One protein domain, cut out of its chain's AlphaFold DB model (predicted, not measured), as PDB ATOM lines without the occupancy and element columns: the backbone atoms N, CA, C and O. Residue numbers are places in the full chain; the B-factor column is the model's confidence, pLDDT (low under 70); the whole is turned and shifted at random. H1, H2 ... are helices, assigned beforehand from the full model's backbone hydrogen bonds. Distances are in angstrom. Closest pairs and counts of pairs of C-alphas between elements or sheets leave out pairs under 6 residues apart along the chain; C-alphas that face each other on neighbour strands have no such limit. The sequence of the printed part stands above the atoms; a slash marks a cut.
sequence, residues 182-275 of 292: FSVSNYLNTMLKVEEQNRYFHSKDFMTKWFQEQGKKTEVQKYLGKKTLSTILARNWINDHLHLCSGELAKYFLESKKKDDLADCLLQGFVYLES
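This is residues 182 to 275 of the 292 residues of the protein "Ribonuclease H-like domain-containing protein" of Gigaspora rosea (UniProt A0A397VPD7). A compact cluster of crossed helices has H4 and H6 in its middle, packed on each other nearly at right angles. H1 packs across the later part of H6 and H2 packs on H1, while short H3 folds back into H4, and H5 and a long loop, residues 193 to 205, lie at opposite ends of the longest axis. The printed part has 94 residues with six named helices, H1 to H6 in order, and no named strand: all helix. The radius of gyration of the C-alphas is 13.1 A and the spans are 39 by 27 by 24 A.

H1, residues 182 to 192, touches H2, residues 206 to 216, about perpendicular at 73 degrees; their closest C-alphas, of Leu 192 and Gly 215, are 4.1 A apart. H3, residues 218 to 223, and H4, residues 228 to 240, form a helical hairpin, opposite ways at a shallow tilt of 34 degrees, only just short of steep; the closest C-alphas, of Tyr 223 and Leu 229, are 5.3 A apart. H5, residues 247 to 255, is close to H4 but not clearly touching, with the C-alphas of Ile 238 and Ala 250 closest at 6.3 A. H6, residues 260 to 275, touches H4 with residues 260 to 267 alone, only just about perpendicular at 71 degrees; the closest C-alphas, of Thr 231 and Ala 263, are 5.2 A apart. H6 touches H1 with residues 267 to 271 alone, closest at the C-alphas of Val 184 and Gln 268, 5.9 A. H3 and H6 are apart. In H1 to H6 every O i to N i+4 pair is within hydrogen-bond range.

H1 begins at C-alpha 182 (-26.460, -16.728, 9.027) and measures 15.1 A, H2 15.6 A, H3 8.9 A, H4 18.4 A and H5 12.0 A. H6 measures 21.8 A, ending at C-alpha 275 (-24.588, -24.383, 20.542).

The C-alphas farthest apart, of Arg 199 and Lys 257, are 40.2 A apart. The printed part has no cut, and the H1 to H2 link is long. Residues 194 to 198 and 201 to 203 have pLDDT under 70.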
ATOM      1  N   PHE A 182     -25.592 -15.664   9.529       92.06
ATOM      2  CA  PHE A 182     -26.460 -16.728   9.027       92.06
ATOM      3  C   PHE A 182     -26.475 -17.960   9.939       92.06
ATOM      4  O   PHE A 182     -27.456 -18.695   9.923       92.06
ATOM      5  N   SER A 183     -25.434 -18.197  10.741       92.62
ATOM      6  CA  SER A 183     -25.425 -19.280  11.737       92.62
ATOM      7  C   SER A 183     -26.458 -19.002  12.824       92.62
ATOM      8  O   SER A 183     -27.261 -19.879  13.121       92.62
ATOM      9  N   VAL A 184     -26.490 -17.767  13.342       94.62
ATOM     10  CA  VAL A 184     -27.455 -17.316  14.359       94.62
ATOM     11  C   VAL A 184     -28.877 -17.407  13.814       94.62
ATOM     12  O   VAL A 184     -29.721 -18.095  14.385       94.62
ATOM     13  N   SER A 185     -29.128 -16.805  12.649       92.88
ATOM     14  CA  SER A 185     -30.455 -16.821  12.019       92.88
ATOM     15  C   SER A 185     -30.934 -18.239  11.690       92.88
ATOM     16  O   SER A 185     -32.068 -18.602  12.003       92.88
ATOM     17  N   ASN A 186     -30.080 -19.089  11.107       90.06
ATOM     18  CA  ASN A 186     -30.448 -20.474  10.804       90.06
ATOM     19  C   ASN A 186     -30.708 -21.291  12.067       90.06
ATOM     20  O   ASN A 186     -31.621 -22.117  12.071       90.06
ATOM     21  N   TYR A 187     -29.928 -21.076  13.125       92.31
ATOM     22  CA  TYR A 187     -30.136 -21.741  14.402       92.31
ATOM     23  C   TYR A 187     -31.499 -21.382  14.990       92.31
ATOM     24  O   TYR A 187     -32.291 -22.279  15.277       92.31
ATOM     25  N   LEU A 188     -31.802 -20.084  15.091       93.31
ATOM     26  CA  LEU A 188     -33.085 -19.594  15.593       93.31
ATOM     27  C   LEU A 188     -34.241 -20.123  14.744       93.31
ATOM     28  O   LEU A 188     -35.147 -20.753  15.271       93.31
ATOM     29  N   ASN A 189     -34.177 -19.967  13.420       90.19
ATOM     30  CA  ASN A 189     -35.207 -20.486  12.518       90.19
ATOM     31  C   ASN A 189     -35.399 -21.996  12.662       90.19
ATOM     32  O   ASN A 189     -36.524 -22.470  12.554       90.19
ATOM     33  N   THR A 190     -34.322 -22.750  12.894       88.38
ATOM     34  CA  THR A 190     -34.438 -24.184  13.158       88.38
ATOM     35  C   THR A 190     -35.180 -24.403  14.469       88.38
ATOM     36  O   THR A 190     -36.160 -25.130  14.445       88.38
ATOM     37  N   MET A 191     -34.785 -23.742  15.566       90.50
ATOM     38  CA  MET A 191     -35.403 -23.926  16.889       90.50
ATOM     39  C   MET A 191     -36.875 -23.541  16.938       90.50
ATOM     40  O   MET A 191     -37.667 -24.254  17.543       90.50
ATOM     41  N   LEU A 192     -37.238 -22.441  16.282       92.06
ATOM     42  CA  LEU A 192     -38.602 -21.914  16.278       92.06
ATOM     43  C   LEU A 192     -39.557 -22.736  15.397       92.06
ATOM     44  O   LEU A 192     -40.767 -22.658  15.579       92.06
ATOM     45  N   LYS A 193     -39.031 -23.488  14.419       87.44
ATOM     46  CA  LYS A 193     -39.817 -24.304  13.477       87.44
ATOM     47  C   LYS A 193     -39.867 -25.787  13.838       87.44
ATOM     48  O   LYS A 193     -40.467 -26.546  13.086       87.44
ATOM     49  N   VAL A 194     -39.178 -26.235  14.893       69.94
ATOM     50  CA  VAL A 194     -39.086 -27.673  15.185       69.94
ATOM     51  C   VAL A 194     -40.474 -28.242  15.469       69.94
ATOM     52  O   VAL A 194     -41.057 -27.989  16.518       69.94
ATOM     53  N   GLU A 195     -40.949 -29.066  14.541       61.62
ATOM     54  CA  GLU A 195     -42.009 -30.043  14.770       61.62
ATOM     55  C   GLU A 195     -41.496 -31.122  15.733       61.62
ATOM     56  O   GLU A 195     -40.333 -31.535  15.653       61.62
ATOM     57  N   GLU A 196     -42.363 -31.587  16.633       58.66
ATOM     58  CA  GLU A 196     -42.088 -32.479  17.776       58.66
ATOM     59  C   GLU A 196     -41.516 -33.876  17.426       58.66
ATOM     60  O   GLU A 196     -41.551 -34.775  18.255       58.66
ATOM     61  N   GLN A 197     -40.981 -34.102  16.225       58.62
ATOM     62  CA  GLN A 197     -40.495 -35.411  15.771       58.62
ATOM     63  C   GLN A 197     -38.973 -35.492  15.557       58.62
ATOM     64  O   GLN A 197     -38.445 -36.542  15.186       58.62
ATOM     65  N   ASN A 198     -38.212 -34.410  15.758       69.44
ATOM     66  CA  ASN A 198     -36.784 -34.401  15.432       69.44
ATOM     67  C   ASN A 198     -35.889 -34.664  16.658       69.44
ATOM     68  O   ASN A 198     -35.598 -33.758  17.440       69.44
ATOM     69  N   ARG A 199     -35.374 -35.900  16.776       73.25
ATOM     70  CA  ARG A 199     -34.567 -36.409  17.911       73.25
ATOM     71  C   ARG A 199     -33.425 -35.509  18.405       73.25
ATOM     72  O   ARG A 199     -33.143 -35.512  19.596       73.25
ATOM     73  N   TYR A 200     -32.783 -34.720  17.539       70.50
ATOM     74  CA  TYR A 200     -31.681 -33.824  17.947       70.50
ATOM     75  C   TYR A 200     -32.145 -32.552  18.664       70.50
ATOM     76  O   TYR A 200     -31.334 -31.834  19.246       70.50
ATOM     77  N   PHE A 201     -33.441 -32.259  18.604       67.25
ATOM     78  CA  PHE A 201     -34.034 -31.040  19.143       67.25
ATOM     79  C   PHE A 201     -34.962 -31.316  20.333       67.25
ATOM     80  O   PHE A 201     -35.462 -30.376  20.941       67.25
ATOM     81  N   HIS A 202     -35.104 -32.581  20.746       64.44
ATOM     82  CA  HIS A 202     -35.738 -32.981  22.007       64.44
ATOM     83  C   HIS A 202     -34.757 -32.943  23.180       64.44
ATOM     84  O   HIS A 202     -34.653 -33.884  23.968       64.44
ATOM     85  N   SER A 203     -33.995 -31.860  23.310       68.38
ATOM     86  CA  SER A 203     -33.197 -31.678  24.517       68.38
ATOM     87  C   SER A 203     -34.096 -31.194  25.650       68.38
ATOM     88  O   SER A 203     -34.862 -30.252  25.469       68.38
ATOM     89  N   LYS A 204     -33.915 -31.744  26.858       78.44
ATOM     90  CA  LYS A 204     -34.511 -31.204  28.098       78.44
ATOM     91  C   LYS A 204     -33.992 -29.807  28.468       78.44
ATOM     92  O   LYS A 204     -34.344 -29.288  29.522       78.44
ATOM     93  N   ASP A 205     -33.155 -29.232  27.618       86.69
ATOM     94  CA  ASP A 205     -32.583 -27.925  27.806       86.69
ATOM     95  C   ASP A 205     -33.631 -26.811  27.862       86.69
ATOM     96  O   ASP A 205     -34.543 -26.739  27.039       86.69
ATOM     97  N   PHE A 206     -33.399 -25.916  28.812       92.06
ATOM     98  CA  PHE A 206     -34.181 -24.734  29.092       92.06
ATOM     99  C   PHE A 206     -34.327 -23.797  27.883       92.06
ATOM    100  O   PHE A 206     -35.452 -23.546  27.460       92.06
ATOM    101  N   MET A 207     -33.231 -23.337  27.271       93.62
ATOM    102  CA  MET A 207     -33.311 -22.386  26.151       93.62
ATOM    103  C   MET A 207     -33.963 -22.990  24.915       93.62
ATOM    104  O   MET A 207     -34.654 -22.312  24.161       93.62
ATOM    105  N   THR A 208     -33.737 -24.276  24.686       91.06
ATOM    106  CA  THR A 208     -34.319 -25.005  23.565       91.06
ATOM    107  C   THR A 208     -35.825 -25.095  23.693       91.06
ATOM    108  O   THR A 208     -36.527 -24.778  22.734       91.06
ATOM    109  N   LYS A 209     -36.307 -25.485  24.877       92.12
ATOM    110  CA  LYS A 209     -37.736 -25.488  25.190       92.12
ATOM    111  C   LYS A 209     -38.317 -24.093  25.037       92.12
ATOM    112  O   LYS A 209     -39.306 -23.935  24.331       92.12
ATOM    113  N   TRP A 210     -37.643 -23.085  25.591       95.38
ATOM    114  CA  TRP A 210     -38.093 -21.706  25.473       95.38
ATOM    115  C   TRP A 210     -38.214 -21.269  24.008       95.38
ATOM    116  O   TRP A 210     -39.261 -20.772  23.610       95.38
ATOM    117  N   PHE A 211     -37.206 -21.508  23.159       94.88
ATOM    118  CA  PHE A 211     -37.317 -21.187  21.732       94.88
ATOM    119  C   PHE A 211     -38.473 -21.941  21.058       94.88
ATOM    120  O   PHE A 211     -39.208 -21.344  20.278       94.88
ATOM    121  N   GLN A 212     -38.676 -23.224  21.357       92.44
ATOM    122  CA  GLN A 212     -39.797 -23.989  20.799       92.44
ATOM    123  C   GLN A 212     -41.154 -23.407  21.224       92.44
ATOM    124  O   GLN A 212     -42.048 -23.260  20.394       92.44
ATOM    125  N   GLU A 213     -41.296 -23.003  22.486       93.69
ATOM    126  CA  GLU A 213     -42.485 -22.322  23.008       93.69
ATOM    127  C   GLU A 213     -42.703 -20.959  22.344       93.69
ATOM    128  O   GLU A 213     -43.821 -20.648  21.935       93.69
ATOM    129  N   GLN A 214     -41.641 -20.167  22.148       95.50
ATOM    130  CA  GLN A 214     -41.729 -18.924  21.375       95.50
ATOM    131  C   GLN A 214     -42.164 -19.201  19.936       95.50
ATOM    132  O   GLN A 214     -42.987 -18.466  19.398       95.50
ATOM    133  N   GLY A 215     -41.669 -20.281  19.331       91.25
ATOM    134  CA  GLY A 215     -42.100 -20.750  18.019       91.25
ATOM    135  C   GLY A 215     -43.609 -20.987  17.948       91.25
ATOM    136  O   GLY A 215     -44.218 -20.682  16.933       91.25
ATOM    137  N   LYS A 216     -44.265 -21.430  19.021       92.56
ATOM    138  CA  LYS A 216     -45.724 -21.648  19.034       92.56
ATOM    139  C   LYS A 216     -46.538 -20.339  19.067       92.56
ATOM    140  O   LYS A 216     -47.733 -20.365  18.781       92.56
ATOM    141  N   LYS A 217     -45.927 -19.187  19.381       94.12
ATOM    142  CA  LYS A 217     -46.627 -17.891  19.466       94.12
ATOM    143  C   LYS A 217     -46.924 -17.323  18.071       94.12
ATOM    144  O   LYS A 217     -46.022 -17.147  17.251       94.12
ATOM    145  N   THR A 218     -48.178 -16.928  17.830       93.88
ATOM    146  CA  THR A 218     -48.646 -16.359  16.548       93.88
ATOM    147  C   THR A 218     -47.833 -15.145  16.096       93.88
ATOM    148  O   THR A 218     -47.517 -15.011  14.913       93.88
ATOM    149  N   GLU A 219     -47.453 -14.265  17.031       95.25
ATOM    150  CA  GLU A 219     -46.610 -13.105  16.725       95.25
ATOM    151  C   GLU A 219     -45.254 -13.548  16.159       95.25
ATOM    152  O   GLU A 219     -44.850 -13.083  15.100       95.25
ATOM    153  N   VAL A 220     -44.582 -14.509  16.795       94.75
ATOM    154  CA  VAL A 220     -43.276 -15.012  16.342       94.75
ATOM    155  C   VAL A 220     -43.390 -15.650  14.956       94.75
ATOM    156  O   VAL A 220     -42.596 -15.325  14.072       94.75
ATOM    157  N   GLN A 221     -44.418 -16.473  14.727       93.06
ATOM    158  CA  GLN A 221     -44.682 -17.106  13.429       93.06
ATOM    159  C   GLN A 221     -44.838 -16.082  12.294       93.06
ATOM    160  O   GLN A 221     -44.218 -16.220  11.239       93.06
ATOM    161  N   LYS A 222     -45.572 -14.986  12.536       93.94
ATOM    162  CA  LYS A 222     -45.758 -13.886  11.568       93.94
ATOM    163  C   LYS A 222     -44.443 -13.219  11.143       93.94
ATOM    164  O   LYS A 222     -44.359 -12.639  10.046       93.94
ATOM    165  N   TYR A 223     -43.427 -13.262  12.003       92.94
ATOM    166  CA  TYR A 223     -42.139 -12.609  11.790       92.94
ATOM    167  C   TYR A 223     -40.976 -13.571  11.529       92.94
ATOM    168  O   TYR A 223     -39.846 -13.105  11.391       92.94
ATOM    169  N   LEU A 224     -41.218 -14.877  11.369       90.75
ATOM    170  CA  LEU A 224     -40.163 -15.823  11.000       90.75
ATOM    171  C   LEU A 224     -39.416 -15.379   9.735       90.75
ATOM    172  O   LEU A 224     -40.015 -15.007   8.726       90.75
ATOM    173  N   GLY A 225     -38.082 -15.401   9.802       85.25
ATOM    174  CA  GLY A 225     -37.202 -14.946   8.722       85.25
ATOM    175  C   GLY A 225     -37.144 -13.427   8.502       85.25
ATOM    176  O   GLY A 225     -36.420 -12.987   7.611       85.25
ATOM    177  N   LYS A 226     -37.860 -12.610   9.287       90.75
ATOM    178  CA  LYS A 226     -37.825 -11.140   9.189       90.75
ATOM    179  C   LYS A 226     -36.844 -10.543  10.197       90.75
ATOM    180  O   LYS A 226     -36.665 -11.082  11.283       90.75
ATOM    181  N   LYS A 227     -36.271  -9.374   9.879       85.75
ATOM    182  CA  LYS A 227     -35.328  -8.662  10.770       85.75
ATOM    183  C   LYS A 227     -35.933  -8.362  12.149       85.75
ATOM    184  O   LYS A 227     -35.259  -8.462  13.158       85.75
ATOM    185  N   THR A 228     -37.223  -8.039  12.204       93.75
ATOM    186  CA  THR A 228     -37.926  -7.703  13.454       93.75
ATOM    187  C   THR A 228     -38.094  -8.885  14.410       93.75
ATOM    188  O   THR A 228     -38.450  -8.671  15.568       93.75
ATOM    189  N   LEU A 229     -37.838 -10.117  13.953       94.94
ATOM    190  CA  LEU A 229     -37.914 -11.316  14.780       94.94
ATOM    191  C   LEU A 229     -37.002 -11.218  16.003       94.94
ATOM    192  O   LEU A 229     -37.429 -11.578  17.096       94.94
ATOM    193  N   SER A 230     -35.780 -10.701  15.841       96.62
ATOM    194  CA  SER A 230     -34.826 -10.629  16.948       96.62
ATOM    195  C   SER A 230     -35.342  -9.740  18.076       96.62
ATOM    196  O   SER A 230     -35.341 -10.138  19.238       96.62
ATOM    197  N   THR A 231     -35.889  -8.574  17.729       97.56
ATOM    198  CA  THR A 231     -36.484  -7.645  18.700       97.56
ATOM    199  C   THR A 231     -37.682  -8.253  19.432       97.56
ATOM    200  O   THR A 231     -37.829  -8.030  20.633       97.56
ATOM    201  N   ILE A 232     -38.527  -9.024  18.738       97.56
ATOM    202  CA  ILE A 232     -39.673  -9.715  19.353       97.56
ATOM    203  C   ILE A 232     -39.178 -10.768  20.346       97.56
ATOM    204  O   ILE A 232     -39.627 -10.791  21.488       97.56
ATOM    205  N   LEU A 233     -38.208 -11.595  19.949       97.94
ATOM    206  CA  LEU A 233     -37.649 -12.628  20.823       97.94
ATOM    207  C   LEU A 233     -36.939 -12.031  22.043       97.94
ATOM    208  O   LEU A 233     -37.147 -12.515  23.150       97.94
ATOM    209  N   ALA A 234     -36.154 -10.967  21.869       98.12
ATOM    210  CA  ALA A 234     -35.491 -10.279  22.976       98.12
ATOM    211  C   ALA A 234     -36.504  -9.664  23.958       98.12
ATOM    212  O   ALA A 234     -36.343  -9.791  25.169       98.12
ATOM    213  N   ARG A 235     -37.589  -9.055  23.454       98.25
ATOM    214  CA  ARG A 235     -38.681  -8.549  24.299       98.25
ATOM    215  C   ARG A 235     -39.350  -9.677  25.082       98.25
ATOM    216  O   ARG A 235     -39.533  -9.547  26.289       98.25
ATOM    217  N   ASN A 236     -39.693 -10.770  24.406       98.00
ATOM    218  CA  ASN A 236     -40.317 -11.918  25.055       98.00
ATOM    219  C   ASN A 236     -39.396 -12.511  26.120       98.00
ATOM    220  O   ASN A 236     -39.861 -12.809  27.209       98.00
ATOM    221  N   TRP A 237     -38.091 -12.603  25.850       97.88
ATOM    222  CA  TRP A 237     -37.114 -13.076  26.828       97.88
ATOM    223  C   TRP A 237     -37.123 -12.240  28.108       97.88
ATOM    224  O   TRP A 237     -37.201 -12.804  29.195       97.88
ATOM    225  N   ILE A 238     -37.065 -10.911  27.984       97.44
ATOM    226  CA  ILE A 238     -37.066  -9.992  29.132       97.44
ATOM    227  C   ILE A 238     -38.340 -10.157  29.963       97.44
ATOM    228  O   ILE A 238     -38.267 -10.192  31.188       97.44
ATOM    229  N   ASN A 239     -39.489 -10.278  29.297       97.00
ATOM    230  CA  ASN A 239     -40.775 -10.445  29.968       97.00
ATOM    231  C   ASN A 239     -40.884 -11.810  30.664       97.00
ATOM    232  O   ASN A 239     -41.322 -11.879  31.809       97.00
ATOM    233  N   ASP A 240     -40.462 -12.879  29.987       97.00
ATOM    234  CA  ASP A 240     -40.537 -14.254  30.491       97.00
ATOM    235  C   ASP A 240     -39.493 -14.506  31.613       97.00
ATOM    236  O   ASP A 240     -39.705 -15.346  32.486       97.00
ATOM    237  N   HIS A 241     -38.371 -13.766  31.627       96.81
ATOM    238  CA  HIS A 241     -37.212 -14.016  32.502       96.81
ATOM    239  C   HIS A 241     -36.668 -12.763  33.191       96.81
ATOM    240  O   HIS A 241     -35.455 -12.542  33.242       96.81
ATOM    241  N   LEU A 242     -37.547 -11.959  33.787       95.25
ATOM    242  CA  LEU A 242     -37.143 -10.736  34.487       95.25
ATOM    243  C   LEU A 242     -36.111 -10.991  35.606       95.25
ATOM    244  O   LEU A 242     -35.263 -10.154  35.870       95.25
ATOM    245  N   HIS A 243     -36.104 -12.175  36.225       96.75
ATOM    246  CA  HIS A 243     -35.102 -12.541  37.236       96.75
ATOM    247  C   HIS A 243     -33.673 -12.715  36.675       96.75
ATOM    248  O   HIS A 243     -32.714 -12.716  37.444       96.75
ATOM    249  N   LEU A 244     -33.512 -12.854  35.352       96.94
ATOM    250  CA  LEU A 244     -32.219 -12.968  34.664       96.94
ATOM    251  C   LEU A 244     -31.746 -11.642  34.051       96.94
ATOM    252  O   LEU A 244     -30.673 -11.599  33.453       96.94
ATOM    253  N   CYS A 245     -32.513 -10.560  34.177       97.38
ATOM    254  CA  CYS A 245     -32.185  -9.249  33.624       97.38
ATOM    255  C   CYS A 245     -32.538  -8.171  34.645       97.38
ATOM    256  O   CYS A 245     -33.696  -8.063  35.040       97.38
ATOM    257  N   SER A 246     -31.574  -7.355  35.078       96.94
ATOM    258  CA  SER A 246     -31.898  -6.285  36.029       96.94
ATOM    259  C   SER A 246     -32.976  -5.352  35.461       96.94
ATOM    260  O   SER A 246     -33.040  -5.107  34.253       96.94
ATOM    261  N   GLY A 247     -33.816  -4.802  36.342       97.25
ATOM    262  CA  GLY A 247     -34.896  -3.899  35.931       97.25
ATOM    263  C   GLY A 247     -34.395  -2.694  35.126       97.25
ATOM    264  O   GLY A 247     -35.053  -2.274  34.178       97.25
ATOM    265  N   GLU A 248     -33.199  -2.187  35.438       98.06
ATOM    266  CA  GLU A 248     -32.554  -1.096  34.698       98.06
ATOM    267  C   GLU A 248     -32.200  -1.487  33.259       98.06
ATOM    268  O   GLU A 248     -32.488  -0.731  32.331       98.06
ATOM    269  N   LEU A 249     -31.619  -2.674  33.048       98.00
ATOM    270  CA  LEU A 249     -31.258  -3.154  31.712       98.00
ATOM    271  C   LEU A 249     -32.504  -3.501  30.888       98.00
ATOM    272  O   LEU A 249     -32.576  -3.168  29.703       98.00
ATOM    273  N   ALA A 250     -33.510  -4.107  31.523       97.94
ATOM    274  CA  ALA A 250     -34.809  -4.356  30.908       97.94
ATOM    275  C   ALA A 250     -35.457  -3.042  30.442       97.94
ATOM    276  O   ALA A 250     -35.845  -2.917  29.278       97.94
ATOM    277  N   LYS A 251     -35.502  -2.033  31.322       98.00
ATOM    278  CA  LYS A 251     -36.013  -0.694  31.010       98.00
ATOM    279  C   LYS A 251     -35.225  -0.040  29.873       98.00
ATOM    280  O   LYS A 251     -35.832   0.408  28.903       98.00
ATOM    281  N   TYR A 252     -33.892  -0.067  29.935       97.94
ATOM    282  CA  TYR A 252     -33.017   0.468  28.888       97.94
ATOM    283  C   TYR A 252     -33.331  -0.125  27.507       97.94
ATOM    284  O   TYR A 252     -33.468   0.612  26.525       97.94
ATOM    285  N   PHE A 253     -33.503  -1.448  27.413       97.94
ATOM    286  CA  PHE A 253     -33.885  -2.089  26.157       97.94
ATOM    287  C   PHE A 253     -35.281  -1.658  25.694       97.94
ATOM    288  O   PHE A 253     -35.452  -1.277  24.533       97.94
ATOM    289  N   LEU A 254     -36.283  -1.696  26.579       96.88
ATOM    290  CA  LEU A 254     -37.677  -1.386  26.244       96.88
ATOM    291  C   LEU A 254     -37.862   0.072  25.789       96.88
ATOM    292  O   LEU A 254     -38.608   0.324  24.838       96.88
ATOM    293  N   GLU A 255     -37.126   1.010  26.379       97.19
ATOM    294  CA  GLU A 255     -37.181   2.443  26.057       97.19
ATOM    295  C   GLU A 255     -36.284   2.836  24.869       97.19
ATOM    296  O   GLU A 255     -36.482   3.881  24.244       97.19
ATOM    297  N   SER A 256     -35.330   1.986  24.472       96.69
ATOM    298  CA  SER A 256     -34.422   2.270  23.354       96.69
ATOM    299  C   SER A 256     -35.158   2.443  22.020       96.69
ATOM    300  O   SER A 256     -35.940   1.588  21.605       96.69
ATOM    301  N   LYS A 257     -34.860   3.515  21.271       94.56
ATOM    302  CA  LYS A 257     -35.479   3.778  19.950       94.56
ATOM    303  C   LYS A 257     -35.087   2.757  18.875       94.56
ATOM    304  O   LYS A 257     -35.919   2.364  18.064       94.56
ATOM    305  N   LYS A 258     -33.821   2.330  18.865       93.31
ATOM    306  CA  LYS A 258     -33.283   1.303  17.955       93.31
ATOM    307  C   LYS A 258     -32.879   0.084  18.775       93.31
ATOM    308  O   LYS A 258     -31.884   0.150  19.499       93.31
ATOM    309  N   LYS A 259     -33.707  -0.958  18.721       96.19
ATOM    310  CA  LYS A 259     -33.598  -2.169  19.549       96.19
ATOM    311  C   LYS A 259     -32.928  -3.336  18.825       96.19
ATOM    312  O   LYS A 259     -32.589  -4.312  19.478       96.19
ATOM    313  N   ASP A 260     -32.779  -3.248  17.507       96.56
ATOM    314  CA  ASP A 260     -32.283  -4.328  16.660       96.56
ATOM    315  C   ASP A 260     -30.863  -4.741  17.041       96.56
ATOM    316  O   ASP A 260     -30.676  -5.900  17.377       96.56
ATOM    317  N   ASP A 261     -29.925  -3.801  17.158       96.69
ATOM    318  CA  ASP A 261     -28.524  -4.125  17.500       96.69
ATOM    319  C   ASP A 261     -28.395  -4.742  18.909       96.69
ATOM    320  O   ASP A 261     -27.619  -5.663  19.164       96.69
ATOM    321  N   LEU A 262     -29.213  -4.259  19.857       98.19
ATOM    322  CA  LEU A 262     -29.275  -4.820  21.210       98.19
ATOM    323  C   LEU A 262     -29.821  -6.253  21.171       98.19
ATOM    324  O   LEU A 262     -29.265  -7.147  21.805       98.19
ATOM    325  N   ALA A 263     -30.901  -6.479  20.425       98.19
ATOM    326  CA  ALA A 263     -31.511  -7.794  20.290       98.19
ATOM    327  C   ALA A 263     -30.602  -8.788  19.550       98.19
ATOM    328  O   ALA A 263     -30.520  -9.948  19.954       98.19
ATOM    329  N   ASP A 264     -29.912  -8.339  18.503       97.62
ATOM    330  CA  ASP A 264     -29.030  -9.161  17.679       97.62
ATOM    331  C   ASP A 264     -27.833  -9.651  18.512       97.62
ATOM    332  O   ASP A 264     -27.616 -10.864  18.602       97.62
ATOM    333  N   CYS A 265     -27.150  -8.767  19.260       98.31
ATOM    334  CA  CYS A 265     -26.063  -9.201  20.148       98.31
ATOM    335  C   CYS A 265     -26.546 -10.119  21.292       98.31
ATOM    336  O   CYS A 265     -25.832 -11.067  21.643       98.31
ATOM    337  N   LEU A 266     -27.759  -9.911  21.829       98.62
ATOM    338  CA  LEU A 266     -28.361 -10.797  22.836       98.62
ATOM    339  C   LEU A 266     -28.584 -12.211  22.295       98.62
ATOM    340  O   LEU A 266     -28.096 -13.190  22.866       98.62
ATOM    341  N   LEU A 267     -29.296 -12.326  21.173       98.25
ATOM    342  CA  LEU A 267     -29.626 -13.624  20.589       98.25
ATOM    343  C   LEU A 267     -28.395 -14.337  20.034       98.25
ATOM    344  O   LEU A 267     -28.317 -15.561  20.127       98.25
ATOM    345  N   GLN A 268     -27.412 -13.597  19.520       98.31
ATOM    346  CA  GLN A 268     -26.102 -14.146  19.186       98.31
ATOM    347  C   GLN A 268     -25.464 -14.832  20.403       98.31
ATOM    348  O   GLN A 268     -25.001 -15.971  20.298       98.31
ATOM    349  N   GLY A 269     -25.484 -14.170  21.564       98.31
ATOM    350  CA  GLY A 269     -24.959 -14.721  22.810       98.31
ATOM    351  C   GLY A 269     -25.691 -15.993  23.245       98.31
ATOM    352  O   GLY A 269     -25.050 -16.997  23.562       98.31
ATOM    353  N   PHE A 270     -27.026 -16.000  23.173       98.12
ATOM    354  CA  PHE A 270     -27.838 -17.187  23.469       98.12
ATOM    355  C   PHE A 270     -27.528 -18.354  22.541       98.12
ATOM    356  O   PHE A 270     -27.302 -19.471  23.010       98.12
ATOM    357  N   VAL A 271     -27.479 -18.107  21.229       97.06
ATOM    358  CA  VAL A 271     -27.163 -19.146  20.244       97.06
ATOM    359  C   VAL A 271     -25.769 -19.711  20.475       97.06
ATOM    360  O   VAL A 271     -25.597 -20.928  20.383       97.06
ATOM    361  N   TYR A 272     -24.784 -18.870  20.795       97.50
ATOM    362  CA  TYR A 272     -23.433 -19.332  21.094       97.50
ATOM    363  C   TYR A 272     -23.401 -20.246  22.325       97.50
ATOM    364  O   TYR A 272     -22.893 -21.367  22.236       97.50
ATOM    365  N   LEU A 273     -23.962 -19.796  23.454       96.81
ATOM    366  CA  LEU A 273     -23.995 -20.568  24.702       96.81
ATOM    367  C   LEU A 273     -24.693 -21.915  24.498       96.81
ATOM    368  O   LEU A 273     -24.147 -22.959  24.865       96.81
ATOM    369  N   GLU A 274     -25.842 -21.909  23.826       95.25
ATOM    370  CA  GLU A 274     -26.598 -23.125  23.564       95.25
ATOM    371  C   GLU A 274     -25.885 -24.082  22.610       95.25
ATOM    372  O   GLU A 274     -25.742 -25.270  22.908       95.25
ATOM    373  N   SER A 275     -25.354 -23.571  21.496       94.94
ATOM    374  CA  SER A 275     -24.588 -24.383  20.542       94.94
ATOM    375  C   SER A 275     -23.364 -25.006  21.207       94.94
ATOM    376  O   SER A 275     -23.019 -26.163  20.949       94.94
TER     377      SER A 275